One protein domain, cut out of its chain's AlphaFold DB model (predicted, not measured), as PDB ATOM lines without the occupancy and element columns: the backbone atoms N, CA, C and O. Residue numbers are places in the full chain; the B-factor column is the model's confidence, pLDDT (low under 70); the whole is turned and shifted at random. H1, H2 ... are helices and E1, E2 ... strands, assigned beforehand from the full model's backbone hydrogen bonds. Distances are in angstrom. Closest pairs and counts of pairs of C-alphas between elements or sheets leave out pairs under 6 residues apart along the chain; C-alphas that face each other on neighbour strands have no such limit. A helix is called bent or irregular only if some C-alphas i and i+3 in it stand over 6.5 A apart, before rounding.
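This is residues 159 to 254 of the 550 residues of the protein "ParB/RepB/Spo0J family partition protein" of Desulfallas thermosapovorans DSM 6562 (UniProt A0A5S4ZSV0). Three helices, H1, H2 and H3, pack together in a triangle at one end of an elongated body, and the small two-stranded hairpin E1 and E2 packs beside residues 195 to 205 of H3. Beyond the hairpin, the short helices H4 and H5 lie at the other end, apart from each other, with the long unnamed stretch 206 to 220 looping between H3 and H4. The printed part has 96 residues, with five named helices and two named strands in the order H1 H2 H3 H4 E1 E2 H5; the sheet E1 - E2 is antiparallel and the class is mostly helix. The whole is compact, with a radius of gyration of the C-alphas of 13.4 A, and spans 40 by 24 by 20 A.

Find C-alpha 161 at (2.989, 29.749, -14.081); from there H1 runs to residue 170, 15.1 A on. H2 is residues 174 to 186, 18.3 A long. H3, residues 191 to 205, begins at (-3.645, 35.636, -12.898) and covers 21.5 A; it is irregular, with C-alphas 192 and 195 7.2 A apart. Next come H4, residues 221 to 224, E1, residues 230 to 233, and E2, residues 242 to 245. H5, residues 248 to 254, is 10.0 A long and ends at (17.031, 51.321, 12.466).

Start at Leu 170 and Met 177, the closest C-alphas of H1 and H2, 5.4 A apart: these helices touch, H2 with residues 176 to 181 alone, and form a helical hairpin, opposite ways at a tilt of 36 degrees, only just steep. H1 touches H3 at His 163 and Val 191, C-alphas 5.4 A apart, the same way at a shallow tilt of 28 degrees. H2 touches H3 at Ala 180 and Ile 198, closest C-alphas 5.7 A apart, opposite ways at a steep tilt of 53 degrees. Look next at Ala 199 and Gly 233, the closest C-alphas of H3 and E1, 4.1 A apart. E1 and E2 form an antiparallel hairpin at 135 degrees, with N 231 and O 244 at 3.0 A and N 242 and O 233 at 2.8 A, within hydrogen-bond range. Residues 207 to 208 also pair, antiparallel, with residues 244 to 245 of E2. C-alphas 224 and 230 are the closest of H4 and E1, at 6.6 A; C-alphas 245 and 251 are those of E2 and H5, at 7.2 A. Every O i to N i+4 pair is within hydrogen-bond range in H2 and H5, against 4 of 6 in H1 and 9 of 11 in H3; H4 is too short for such a pair.

The C-alphas of Ser 160 and Glu 218, the two farthest apart, are 40.2 A apart. The printed part has no cut, and the link from H3 to H4, 15 residues, is long. Mean pLDDT of the printed part is 89.5; look for values under 70 at residues 213 to 214 and 237 to 238.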
ATOM      1  N   ILE A 159      -1.578  26.733  -8.433       94.81
ATOM      2  CA  ILE A 159      -1.347  28.038  -9.052       94.81
ATOM      3  C   ILE A 159      -0.718  27.844 -10.432       94.81
ATOM      4  O   ILE A 159       0.051  26.917 -10.670       94.81
ATOM      5  N   SER A 160      -1.039  28.726 -11.371       94.38
ATOM      6  CA  SER A 160      -0.438  28.689 -12.712       94.38
ATOM      7  C   SER A 160       0.953  29.340 -12.757       94.38
ATOM      8  O   SER A 160       1.297  30.177 -11.922       94.38
ATOM      9  N   ALA A 161       1.724  29.056 -13.813       91.75
ATOM     10  CA  ALA A 161       2.989  29.749 -14.081       91.75
ATOM     11  C   ALA A 161       2.833  31.285 -14.180       91.75
ATOM     12  O   ALA A 161       3.754  32.024 -13.843       91.75
ATOM     13  N   GLY A 162       1.658  31.783 -14.588       92.38
ATOM     14  CA  GLY A 162       1.360  33.219 -14.596       92.38
ATOM     15  C   GLY A 162       1.376  33.838 -13.193       92.38
ATOM     16  O   GLY A 162       1.974  34.896 -12.999       92.38
ATOM     17  N   HIS A 163       0.800  33.151 -12.199       94.88
ATOM     18  CA  HIS A 163       0.889  33.562 -10.791       94.88
ATOM     19  C   HIS A 163       2.338  33.545 -10.308       94.88
ATOM     20  O   HIS A 163       2.816  34.504  -9.707       94.88
ATOM     21  N   ALA A 164       3.063  32.480 -10.647       92.81
ATOM     22  CA  ALA A 164       4.462  32.308 -10.293       92.81
ATOM     23  C   ALA A 164       5.351  33.460 -10.796       92.81
ATOM     24  O   ALA A 164       6.210  33.953 -10.067       92.81
ATOM     25  N   HIS A 165       5.103  33.958 -12.012       91.25
ATOM     26  CA  HIS A 165       5.803  35.133 -12.532       91.25
ATOM     27  C   HIS A 165       5.513  36.408 -11.741       91.25
ATOM     28  O   HIS A 165       6.430  37.203 -11.529       91.25
ATOM     29  N   ALA A 166       4.274  36.608 -11.288       92.62
ATOM     30  CA  ALA A 166       3.935  37.749 -10.444       92.62
ATOM     31  C   ALA A 166       4.675  37.679  -9.094       92.62
ATOM     32  O   ALA A 166       5.224  38.685  -8.640       92.62
ATOM     33  N   LEU A 167       4.760  36.481  -8.504       93.81
ATOM     34  CA  LEU A 167       5.421  36.225  -7.220       93.81
ATOM     35  C   LEU A 167       6.920  36.558  -7.217       93.81
ATOM     36  O   LEU A 167       7.450  36.923  -6.170       93.81
ATOM     37  N   LEU A 168       7.600  36.536  -8.369       90.56
ATOM     38  CA  LEU A 168       9.021  36.906  -8.477       90.56
ATOM     39  C   LEU A 168       9.321  38.348  -8.033       90.56
ATOM     40  O   LEU A 168      10.466  38.655  -7.714       90.56
ATOM     41  N   LYS A 169       8.317  39.234  -7.938       87.62
ATOM     42  CA  LYS A 169       8.475  40.558  -7.303       87.62
ATOM     43  C   LYS A 169       8.930  40.464  -5.836       87.62
ATOM     44  O   LYS A 169       9.533  41.401  -5.325       87.62
ATOM     45  N   LEU A 170       8.665  39.334  -5.178       91.50
ATOM     46  CA  LEU A 170       9.004  39.047  -3.786       91.50
ATOM     47  C   LEU A 170      10.240  38.140  -3.644       91.50
ATOM     48  O   LEU A 170      10.430  37.536  -2.593       91.50
ATOM     49  N   GLU A 171      11.111  38.045  -4.659       90.06
ATOM     50  CA  GLU A 171      12.333  37.206  -4.639       90.06
ATOM     51  C   GLU A 171      13.207  37.447  -3.394       90.06
ATOM     52  O   GLU A 171      13.803  36.519  -2.853       90.06
ATOM     53  N   LYS A 172      13.219  38.680  -2.875       89.56
ATOM     54  CA  LYS A 172      13.982  39.077  -1.678       89.56
ATOM     55  C   LYS A 172      13.242  38.875  -0.351       89.56
ATOM     56  O   LYS A 172      13.814  39.154   0.700       89.56
ATOM     57  N   ALA A 173      12.003  38.386  -0.385       90.44
ATOM     58  CA  ALA A 173      11.208  38.029   0.788       90.44
ATOM     59  C   ALA A 173      10.487  36.679   0.580       90.44
ATOM     60  O   ALA A 173       9.269  36.651   0.390       90.44
ATOM     61  N   PRO A 174      11.215  35.545   0.663       91.06
ATOM     62  CA  PRO A 174      10.653  34.209   0.440       91.06
ATOM     63  C   PRO A 174       9.432  33.889   1.312       91.06
ATOM     64  O   PRO A 174       8.493  33.257   0.842       91.06
ATOM     65  N   ALA A 175       9.413  34.370   2.561       90.56
ATOM     66  CA  ALA A 175       8.281  34.187   3.470       90.56
ATOM     67  C   ALA A 175       7.009  34.903   2.975       90.56
ATOM     68  O   ALA A 175       5.942  34.295   2.934       90.56
ATOM     69  N   MET A 176       7.129  36.160   2.526       93.00
ATOM     70  CA  MET A 176       6.009  36.898   1.924       93.00
ATOM     71  C   MET A 176       5.576  36.258   0.605       93.00
ATOM     72  O   MET A 176       4.386  36.175   0.325       93.00
ATOM     73  N   MET A 177       6.531  35.779  -0.202       94.38
ATOM     74  CA  MET A 177       6.239  35.087  -1.458       94.38
ATOM     75  C   MET A 177       5.413  33.821  -1.224       94.38
ATOM     76  O   MET A 177       4.405  33.618  -1.898       94.38
ATOM     77  N   LYS A 178       5.816  32.997  -0.250       93.69
ATOM     78  CA  LYS A 178       5.065  31.810   0.162       93.69
ATOM     79  C   LYS A 178       3.660  32.197   0.617       93.69
ATOM     80  O   LYS A 178       2.696  31.629   0.116       93.69
ATOM     81  N   LYS A 179       3.529  33.217   1.474       93.75
ATOM     82  CA  LYS A 179       2.207  33.655   1.935       93.75
ATOM     83  C   LYS A 179       1.319  34.150   0.791       93.75
ATOM     84  O   LYS A 179       0.141  33.820   0.747       93.75
ATOM     85  N   ALA A 180       1.873  34.903  -0.155       94.44
ATOM     86  CA  ALA A 180       1.136  35.341  -1.334       94.44
ATOM     87  C   ALA A 180       0.692  34.157  -2.208       94.44
ATOM     88  O   ALA A 180      -0.428  34.169  -2.709       94.44
ATOM     89  N   ALA A 181       1.520  33.118  -2.352       94.88
ATOM     90  CA  ALA A 181       1.137  31.893  -3.054       94.88
ATOM     91  C   ALA A 181      -0.001  31.136  -2.342       94.88
ATOM     92  O   ALA A 181      -0.924  30.677  -3.010       94.88
ATOM     93  N   GLU A 182       0.041  31.040  -1.008       93.81
ATOM     94  CA  GLU A 182      -1.033  30.452  -0.189       93.81
ATOM     95  C   GLU A 182      -2.350  31.215  -0.372       93.81
ATOM     96  O   GLU A 182      -3.361  30.610  -0.712       93.81
ATOM     97  N   VAL A 183      -2.325  32.545  -0.244       93.25
ATOM     98  CA  VAL A 183      -3.514  33.396  -0.433       93.25
ATOM     99  C   VAL A 183      -4.088  33.226  -1.839       93.25
ATOM    100  O   VAL A 183      -5.295  33.065  -1.998       93.25
ATOM    101  N   MET A 184      -3.238  33.199  -2.873       94.75
ATOM    102  CA  MET A 184      -3.692  32.961  -4.248       94.75
ATOM    103  C   MET A 184      -4.384  31.604  -4.413       94.75
ATOM    104  O   MET A 184      -5.373  31.516  -5.142       94.75
ATOM    105  N   ALA A 185      -3.868  30.564  -3.754       93.12
ATOM    106  CA  ALA A 185      -4.431  29.221  -3.787       93.12
ATOM    107  C   ALA A 185      -5.769  29.131  -3.033       93.12
ATOM    108  O   ALA A 185      -6.741  28.597  -3.568       93.12
ATOM    109  N   GLU A 186      -5.828  29.675  -1.816       92.94
ATOM    110  CA  GLU A 186      -7.006  29.659  -0.942       92.94
ATOM    111  C   GLU A 186      -8.163  30.472  -1.537       92.94
ATOM    112  O   GLU A 186      -9.291  29.984  -1.630       92.94
ATOM    113  N   GLU A 187      -7.880  31.690  -2.006       92.38
ATOM    114  CA  GLU A 187      -8.882  32.603  -2.568       92.38
ATOM    115  C   GLU A 187      -9.167  32.338  -4.063       92.38
ATOM    116  O   GLU A 187     -10.004  33.015  -4.662       92.38
ATOM    117  N   LYS A 188      -8.494  31.354  -4.686       92.31
ATOM    118  CA  LYS A 188      -8.590  31.030  -6.126       92.31
ATOM    119  C   LYS A 188      -8.441  32.269  -7.015       92.31
ATOM    120  O   LYS A 188      -9.222  32.505  -7.942       92.31
ATOM    121  N   VAL A 189      -7.431  33.076  -6.706       92.38
ATOM    122  CA  VAL A 189      -7.153  34.341  -7.390       92.38
ATOM    123  C   VAL A 189      -6.862  34.072  -8.868       92.38
ATOM    124  O   VAL A 189      -6.230  33.080  -9.224       92.38
ATOM    125  N   SER A 190      -7.341  34.945  -9.756       94.62
ATOM    126  CA  SER A 190      -7.006  34.869 -11.178       94.62
ATOM    127  C   SER A 190      -5.639  35.500 -11.450       94.62
ATOM    128  O   SER A 190      -5.213  36.416 -10.750       94.62
ATOM    129  N   VAL A 191      -4.973  35.096 -12.538       93.75
ATOM    130  CA  VAL A 191      -3.645  35.636 -12.898       93.75
ATOM    131  C   VAL A 191      -3.660  37.166 -13.014       93.75
ATOM    132  O   VAL A 191      -2.698  37.822 -12.621       93.75
ATOM    133  N   ALA A 192      -4.766  37.740 -13.497       91.44
ATOM    134  CA  ALA A 192      -4.946  39.187 -13.602       91.44
ATOM    135  C   ALA A 192      -4.928  39.889 -12.232       91.44
ATOM    136  O   ALA A 192      -4.369  40.974 -12.109       91.44
ATOM    137  N   LYS A 193      -5.475  39.242 -11.196       92.00
ATOM    138  CA  LYS A 193      -5.542  39.758  -9.820       92.00
ATOM    139  C   LYS A 193      -4.350  39.357  -8.949       92.00
ATOM    140  O   LYS A 193      -4.268  39.747  -7.788       92.00
ATOM    141  N   ALA A 194      -3.381  38.617  -9.491       92.62
ATOM    142  CA  ALA A 194      -2.203  38.191  -8.740       92.62
ATOM    143  C   ALA A 194      -1.409  39.382  -8.168       92.62
ATOM    144  O   ALA A 194      -0.854  39.295  -7.075       92.62
ATOM    145  N   GLN A 195      -1.368  40.510  -8.887       90.12
ATOM    146  CA  GLN A 195      -0.684  41.713  -8.407       90.12
ATOM    147  C   GLN A 195      -1.388  42.347  -7.202       90.12
ATOM    148  O   GLN A 195      -0.703  42.771  -6.275       90.12
ATOM    149  N   GLU A 196      -2.723  42.358  -7.183       89.56
ATOM    150  CA  GLU A 196      -3.526  42.866  -6.062       89.56
ATOM    151  C   GLU A 196      -3.310  42.011  -4.807       89.56
ATOM    152  O   GLU A 196      -3.036  42.542  -3.732       89.56
ATOM    153  N   ALA A 197      -3.327  40.680  -4.953       91.06
ATOM    154  CA  ALA A 197      -3.060  39.758  -3.848       91.06
ATOM    155  C   ALA A 197      -1.653  39.959  -3.256       91.06
ATOM    156  O   ALA A 197      -1.480  39.990  -2.038       91.06
ATOM    157  N   ILE A 198      -0.642  40.161  -4.110       92.62
ATOM    158  CA  ILE A 198       0.722  40.489  -3.668       92.62
ATOM    159  C   ILE A 198       0.748  41.830  -2.928       92.62
ATOM    160  O   ILE A 198       1.367  41.924  -1.870       92.62
ATOM    161  N   ALA A 199       0.086  42.857  -3.463       91.00
ATOM    162  CA  ALA A 199       0.055  44.189  -2.864       91.00
ATOM    163  C   ALA A 199      -0.580  44.180  -1.464       91.00
ATOM    164  O   ALA A 199      -0.067  44.860  -0.572       91.00
ATOM    165  N   LYS A 200      -1.624  43.366  -1.263       89.06
ATOM    166  CA  LYS A 200      -2.270  43.143   0.036       89.06
ATOM    167  C   LYS A 200      -1.320  42.469   1.029       89.06
ATOM    168  O   LYS A 200      -1.099  42.996   2.112       89.06
ATOM    169  N   VAL A 201      -0.656  41.379   0.634       92.44
ATOM    170  CA  VAL A 201       0.327  40.690   1.501       92.44
ATOM    171  C   VAL A 201       1.503  41.599   1.871       92.44
ATOM    172  O   VAL A 201       1.980  41.565   3.006       92.44
ATOM    173  N   ILE A 202       1.966  42.434   0.936       92.50
ATOM    174  CA  ILE A 202       2.992  43.447   1.207       92.50
ATOM    175  C   ILE A 202       2.506  44.446   2.255       92.50
ATOM    176  O   ILE A 202       3.285  44.803   3.134       92.50
ATOM    177  N   ALA A 203       1.265  44.918   2.158       89.44
ATOM    178  CA  ALA A 203       0.719  45.862   3.125       89.44
ATOM    179  C   ALA A 203       0.550  45.226   4.514       89.44
ATOM    180  O   ALA A 203       0.882  45.859   5.510       89.44
ATOM    181  N   ASP A 204       0.123  43.963   4.567       89.50
ATOM    182  CA  ASP A 204      -0.119  43.244   5.820       89.50
ATOM    183  C   ASP A 204       1.183  42.863   6.551       89.50
ATOM    184  O   ASP A 204       1.257  42.921   7.779       89.50
ATOM    185  N   GLN A 205       2.227  42.447   5.822       90.75
ATOM    186  CA  GLN A 205       3.478  41.948   6.421       90.75
ATOM    187  C   GLN A 205       4.655  42.925   6.334       90.75
ATOM    188  O   GLN A 205       5.634  42.804   7.081       90.75
ATOM    189  N   GLY A 206       4.617  43.857   5.387       92.00
ATOM    190  CA  GLY A 206       5.663  44.844   5.172       92.00
ATOM    191  C   GLY A 206       5.690  45.900   6.270       92.00
ATOM    192  O   GLY A 206       4.693  46.197   6.919       92.00
ATOM    193  N   LYS A 207       6.857  46.512   6.476       92.75
ATOM    194  CA  LYS A 207       6.988  47.648   7.395       92.75
ATOM    195  C   LYS A 207       6.819  48.960   6.630       92.75
ATOM    196  O   LYS A 207       7.580  49.176   5.681       92.75
ATOM    197  N   PRO A 208       5.874  49.841   6.987       92.81
ATOM    198  CA  PRO A 208       5.606  51.036   6.196       92.81
ATOM    199  C   PRO A 208       6.802  51.999   6.232       92.81
ATOM    200  O   PRO A 208       7.465  52.190   7.254       92.81
ATOM    201  N   LEU A 209       7.104  52.600   5.078       91.88
ATOM    202  CA  LEU A 209       8.132  53.640   4.916       91.88
ATOM    203  C   LEU A 209       7.516  55.043   4.774       91.88
ATOM    204  O   LEU A 209       8.165  55.969   4.285       91.88
ATOM    205  N   PHE A 210       6.265  55.189   5.192       89.69
ATOM    206  CA  PHE A 210       5.480  56.417   5.193       89.69
ATOM    207  C   PHE A 210       4.865  56.627   6.581       89.69
ATOM    208  O   PHE A 210       4.922  55.741   7.433       89.69
ATOM    209  N   ASN A 211       4.309  57.815   6.817       83.44
ATOM    210  CA  ASN A 211       3.638  58.111   8.076       83.44
ATOM    211  C   ASN A 211       2.292  57.380   8.116       83.44
ATOM    212  O   ASN A 211       1.339  57.796   7.458       83.44
ATOM    213  N   ASP A 212       2.264  56.277   8.849       76.12
ATOM    214  CA  ASP A 212       1.063  55.532   9.194       76.12
ATOM    215  C   ASP A 212       0.749  55.760  10.676       76.12
ATOM    216  O   ASP A 212       1.678  55.881  11.479       76.12
ATOM    217  N   TYR A 213      -0.530  55.852  11.044       67.44
ATOM    218  CA  TYR A 213      -0.934  56.243  12.401       67.44
ATOM    219  C   TYR A 213      -0.365  55.295  13.467       67.44
ATOM    220  O   TYR A 213       0.120  55.770  14.494       67.44
ATOM    221  N   ASP A 214      -0.321  53.992  13.171       67.31
ATOM    222  CA  ASP A 214       0.063  52.963  14.143       67.31
ATOM    223  C   ASP A 214       1.516  52.484  14.012       67.31
ATOM    224  O   ASP A 214       2.105  52.004  14.977       67.31
ATOM    225  N   SER A 215       2.120  52.585  12.822       73.38
ATOM    226  CA  SER A 215       3.376  51.877  12.507       73.38
ATOM    227  C   SER A 215       4.431  52.726  11.791       73.38
ATOM    228  O   SER A 215       5.283  52.192  11.079       73.38
ATOM    229  N   LYS A 216       4.420  54.053  11.969       85.00
ATOM    230  CA  LYS A 216       5.370  54.949  11.289       85.00
ATOM    231  C   LYS A 216       6.853  54.653  11.603       85.00
ATOM    232  O   LYS A 216       7.210  54.297  12.729       85.00
ATOM    233  N   PRO A 217       7.756  54.870  10.631       90.81
ATOM    234  CA  PRO A 217       9.194  54.830  10.873       90.81
ATOM    235  C   PRO A 217       9.635  56.038  11.717       90.81
ATOM    236  O   PRO A 217       9.328  57.180  11.380       90.81
ATOM    237  N   GLU A 218      10.402  55.804  12.785       88.88
ATOM    238  CA  GLU A 218      11.026  56.868  13.594       88.88
ATOM    239  C   GLU A 218      12.332  57.376  12.954       88.88
ATOM    240  O   GLU A 218      12.826  58.458  13.269       88.88
ATOM    241  N   PHE A 219      12.896  56.608  12.019       90.38
ATOM    242  CA  PHE A 219      14.107  56.954  11.277       90.38
ATOM    243  C   PHE A 219      13.811  57.657   9.946       90.38
ATOM    244  O   PHE A 219      12.750  57.515   9.338       90.38
ATOM    245  N   LYS A 220      14.812  58.373   9.421       90.50
ATOM    246  CA  LYS A 220      14.725  59.031   8.108       90.50
ATOM    247  C   LYS A 220      14.662  57.998   6.976       90.50
ATOM    248  O   LYS A 220      15.610  57.243   6.758       90.50
ATOM    249  N   THR A 221      13.587  58.022   6.192       91.25
ATOM    250  CA  THR A 221      13.334  57.045   5.118       91.25
ATOM    251  C   THR A 221      13.986  57.381   3.776       91.25
ATOM    252  O   THR A 221      14.001  56.525   2.897       91.25
ATOM    253  N   LYS A 222      14.608  58.561   3.619       90.25
ATOM    254  CA  LYS A 222      15.293  58.980   2.376       90.25
ATOM    255  C   LYS A 222      16.315  57.948   1.875       90.25
ATOM    256  O   LYS A 222      16.426  57.691   0.682       90.25
ATOM    257  N   GLY A 223      17.029  57.289   2.791       88.88
ATOM    258  CA  GLY A 223      17.980  56.221   2.449       88.88
ATOM    259  C   GLY A 223      17.337  54.921   1.942       88.88
ATOM    260  O   GLY A 223      18.046  54.031   1.485       88.88
ATOM    261  N   CYS A 224      16.013  54.784   2.031       92.75
ATOM    262  CA  CYS A 224      15.276  53.597   1.602       92.75
ATOM    263  C   CYS A 224      14.696  53.723   0.183       92.75
ATOM    264  O   CYS A 224      14.274  52.712  -0.367       92.75
ATOM    265  N   GLU A 225      14.688  54.910  -0.434       90.94
ATOM    266  CA  GLU A 225      14.048  55.155  -1.743       90.94
ATOM    267  C   GLU A 225      14.585  54.254  -2.864       90.94
ATOM    268  O   GLU A 225      13.813  53.740  -3.669       90.94
ATOM    269  N   LYS A 226      15.902  54.020  -2.876       90.19
ATOM    270  CA  LYS A 226      16.595  53.142  -3.835       90.19
ATOM    271  C   LYS A 226      16.945  51.771  -3.247       90.19
ATOM    272  O   LYS A 226      17.774  51.053  -3.797       90.19
ATOM    273  N   CYS A 227      16.383  51.429  -2.089       91.50
ATOM    274  CA  CYS A 227      16.684  50.170  -1.424       91.50
ATOM    275  C   CYS A 227      16.038  49.006  -2.173       91.50
ATOM    276  O   CYS A 227      14.864  49.043  -2.515       91.50
ATOM    277  N   GLU A 228      16.790  47.929  -2.350       90.81
ATOM    278  CA  GLU A 228      16.305  46.715  -3.003       90.81
ATOM    279  C   GLU A 228      15.201  45.966  -2.232       90.81
ATOM    280  O   GLU A 228      14.509  45.135  -2.811       90.81
ATOM    281  N   TYR A 229      15.049  46.250  -0.934       92.19
ATOM    282  CA  TYR A 229      13.983  45.720  -0.076       92.19
ATOM    283  C   TYR A 229      12.802  46.694   0.044       92.19
ATOM    284  O   TYR A 229      11.922  46.490   0.882       92.19
ATOM    285  N   ARG A 230      12.801  47.785  -0.733       93.12
ATOM    286  CA  ARG A 230      11.646  48.668  -0.863       93.12
ATOM    287  C   ARG A 230      10.746  48.122  -1.960       93.12
ATOM    288  O   ARG A 230      11.159  48.027  -3.112       93.12
ATOM    289  N   VAL A 231       9.511  47.823  -1.598       92.25
ATOM    290  CA  VAL A 231       8.460  47.401  -2.528       92.25
ATOM    291  C   VAL A 231       7.255  48.312  -2.379       92.25
ATOM    292  O   VAL A 231       7.126  49.032  -1.388       92.25
ATOM    293  N   MET A 232       6.382  48.282  -3.374       90.44
ATOM    294  CA  MET A 232       5.120  49.001  -3.350       90.44
ATOM    295  C   MET A 232       3.998  48.025  -2.996       90.44
ATOM    296  O   MET A 232       4.000  46.893  -3.479       90.44
ATOM    297  N   GLY A 233       3.083  48.447  -2.131       87.44
ATOM    298  CA  GLY A 233       1.939  47.649  -1.707       87.44
ATOM    299  C   GLY A 233       0.719  48.514  -1.439       87.44
ATOM    300  O   GLY A 233       0.817  49.737  -1.310       87.44
ATOM    301  N   ASN A 234      -0.430  47.862  -1.333       84.38
ATOM    302  CA  ASN A 234      -1.709  48.516  -1.138       84.38
ATOM    303  C   ASN A 234      -2.625  47.591  -0.333       84.38
ATOM    304  O   ASN A 234      -2.964  46.500  -0.786       84.38
ATOM    305  N   GLN A 235      -3.027  48.051   0.851       74.69
ATOM    306  CA  GLN A 235      -3.865  47.296   1.785       74.69
ATOM    307  C   GLN A 235      -5.255  46.989   1.216       74.69
ATOM    308  O   GLN A 235      -5.842  45.955   1.526       74.69
ATOM    309  N   TRP A 236      -5.777  47.870   0.366       72.38
ATOM    310  CA  TRP A 236      -7.150  47.795  -0.123       72.38
ATOM    311  C   TRP A 236      -7.255  47.113  -1.489       72.38
ATOM    312  O   TRP A 236      -8.351  46.805  -1.938       72.38
ATOM    313  N   GLY A 237      -6.129  46.881  -2.175       62.12
ATOM    314  CA  GLY A 237      -6.124  46.410  -3.566       62.12
ATOM    315  C   GLY A 237      -6.648  47.444  -4.577       62.12
ATOM    316  O   GLY A 237      -6.677  47.163  -5.769       62.12
ATOM    317  N   TYR A 238      -7.026  48.643  -4.120       59.44
ATOM    318  CA  TYR A 238      -7.429  49.796  -4.927       59.44
ATOM    319  C   TYR A 238      -6.857  51.092  -4.330       59.44
ATOM    320  O   TYR A 238      -6.691  51.208  -3.117       59.44
ATOM    321  N   GLY A 239      -6.500  52.066  -5.172       70.50
ATOM    322  CA  GLY A 239      -5.852  53.321  -4.755       70.50
ATOM    323  C   GLY A 239      -4.335  53.354  -4.977       70.50
ATOM    324  O   GLY A 239      -3.777  52.489  -5.651       70.50
ATOM    325  N   GLU A 240      -3.674  54.385  -4.446       80.06
ATOM    326  CA  GLU A 240      -2.241  54.602  -4.665       80.06
ATOM    327  C   GLU A 240      -1.368  53.615  -3.884       80.06
ATOM    328  O   GLU A 240      -1.492  53.439  -2.670       80.06
ATOM    329  N   ASP A 241      -0.428  53.025  -4.609       86.19
ATOM    330  CA  ASP A 241       0.621  52.174  -4.077       86.19
ATOM    331  C   ASP A 241       1.516  52.941  -3.089       86.19
ATOM    332  O   ASP A 241       2.081  53.994  -3.405       86.19
ATOM    333  N   LYS A 242       1.715  52.375  -1.895       90.81
ATOM    334  CA  LYS A 242       2.561  52.946  -0.837       90.81
ATOM    335  C   LYS A 242       3.851  52.145  -0.635       90.81
ATOM    336  O   LYS A 242       3.879  50.945  -0.902       90.81
ATOM    337  N   PRO A 243       4.944  52.780  -0.172       92.81
ATOM    338  CA  PRO A 243       6.224  52.101  -0.002       92.81
ATOM    339  C   PRO A 243       6.323  51.317   1.313       92.81
ATOM    340  O   PRO A 243       6.123  51.870   2.395       92.81
ATOM    341  N   TYR A 244       6.766  50.064   1.222       93.75
ATOM    342  CA  TYR A 244       7.018  49.171   2.356       93.75
ATOM    343  C   TYR A 244       8.438  48.598   2.315       93.75
ATOM    344  O   TYR A 244       9.042  48.436   1.253       93.75
ATOM    345  N   CYS A 245       8.973  48.274   3.488       93.81
ATOM    346  CA  CYS A 245      10.207  47.527   3.671       93.81
ATOM    347  C   CYS A 245       9.893  46.049   3.930       93.81
ATOM    348  O   CYS A 245       9.209  45.722   4.900       93.81
ATOM    349  N   ILE A 246      10.452  45.159   3.107       93.62
ATOM    350  CA  ILE A 246      10.296  43.695   3.240       93.62
ATOM    351  C   ILE A 246      11.420  43.024   4.037       93.62
ATOM    352  O   ILE A 246      11.533  41.802   4.040       93.62
ATOM    353  N   LYS A 247      12.278  43.807   4.704       93.56
ATOM    354  CA  LYS A 247      13.383  43.308   5.537       93.56
ATOM    355  C   LYS A 247      13.175  43.714   7.002       93.56
ATOM    356  O   LYS A 247      13.739  44.731   7.420       93.56
ATOM    357  N   PRO A 248      12.409  42.930   7.790       91.75
ATOM    358  CA  PRO A 248      12.059  43.269   9.171       91.75
ATOM    359  C   PRO A 248      13.275  43.566  10.050       91.75
ATOM    360  O   PRO A 248      13.312  44.602  10.704       91.75
ATOM    361  N   SER A 249      14.329  42.751   9.959       93.50
ATOM    362  CA  SER A 249      15.553  42.923  10.758       93.50
ATOM    363  C   SER A 249      16.266  44.259  10.523       93.50
ATOM    364  O   SER A 249      16.827  44.845  11.445       93.50
ATOM    365  N   CYS A 250      16.241  44.777   9.291       94.19
ATOM    366  CA  CYS A 250      16.806  46.090   8.973       94.19
ATOM    367  C   CYS A 250      15.946  47.216   9.555       94.19
ATOM    368  O   CYS A 250      16.480  48.171  10.120       94.19
ATOM    369  N   TRP A 251      14.623  47.098   9.418       94.25
ATOM    370  CA  TRP A 251      13.679  48.073   9.954       94.25
ATOM    371  C   TRP A 251      13.782  48.159  11.482       94.25
ATOM    372  O   TRP A 251      13.965  49.249  12.015       94.25
ATOM    373  N   GLU A 252      13.768  47.018  12.174       93.31
ATOM    374  CA  GLU A 252      13.868  46.940  13.637       93.31
ATOM    375  C   GLU A 252      15.180  47.525  14.151       93.31
ATOM    376  O   GLU A 252      15.164  48.337  15.077       93.31
ATOM    377  N   LYS A 253      16.302  47.197  13.497       95.12
ATOM    378  CA  LYS A 253      17.610  47.762  13.833       95.12
ATOM    379  C   LYS A 253      17.606  49.289  13.740       95.12
ATOM    380  O   LYS A 253      18.016  49.954  14.684       95.12
ATOM    381  N   LYS A 254      17.097  49.859  12.641       93.75
ATOM    382  CA  LYS A 254      17.031  51.321  12.466       93.75
ATOM    383  C   LYS A 254      16.108  51.994  13.483       93.75
ATOM    384  O   LYS A 254      16.435  53.070  13.973       93.75
TER     385      LYS A 254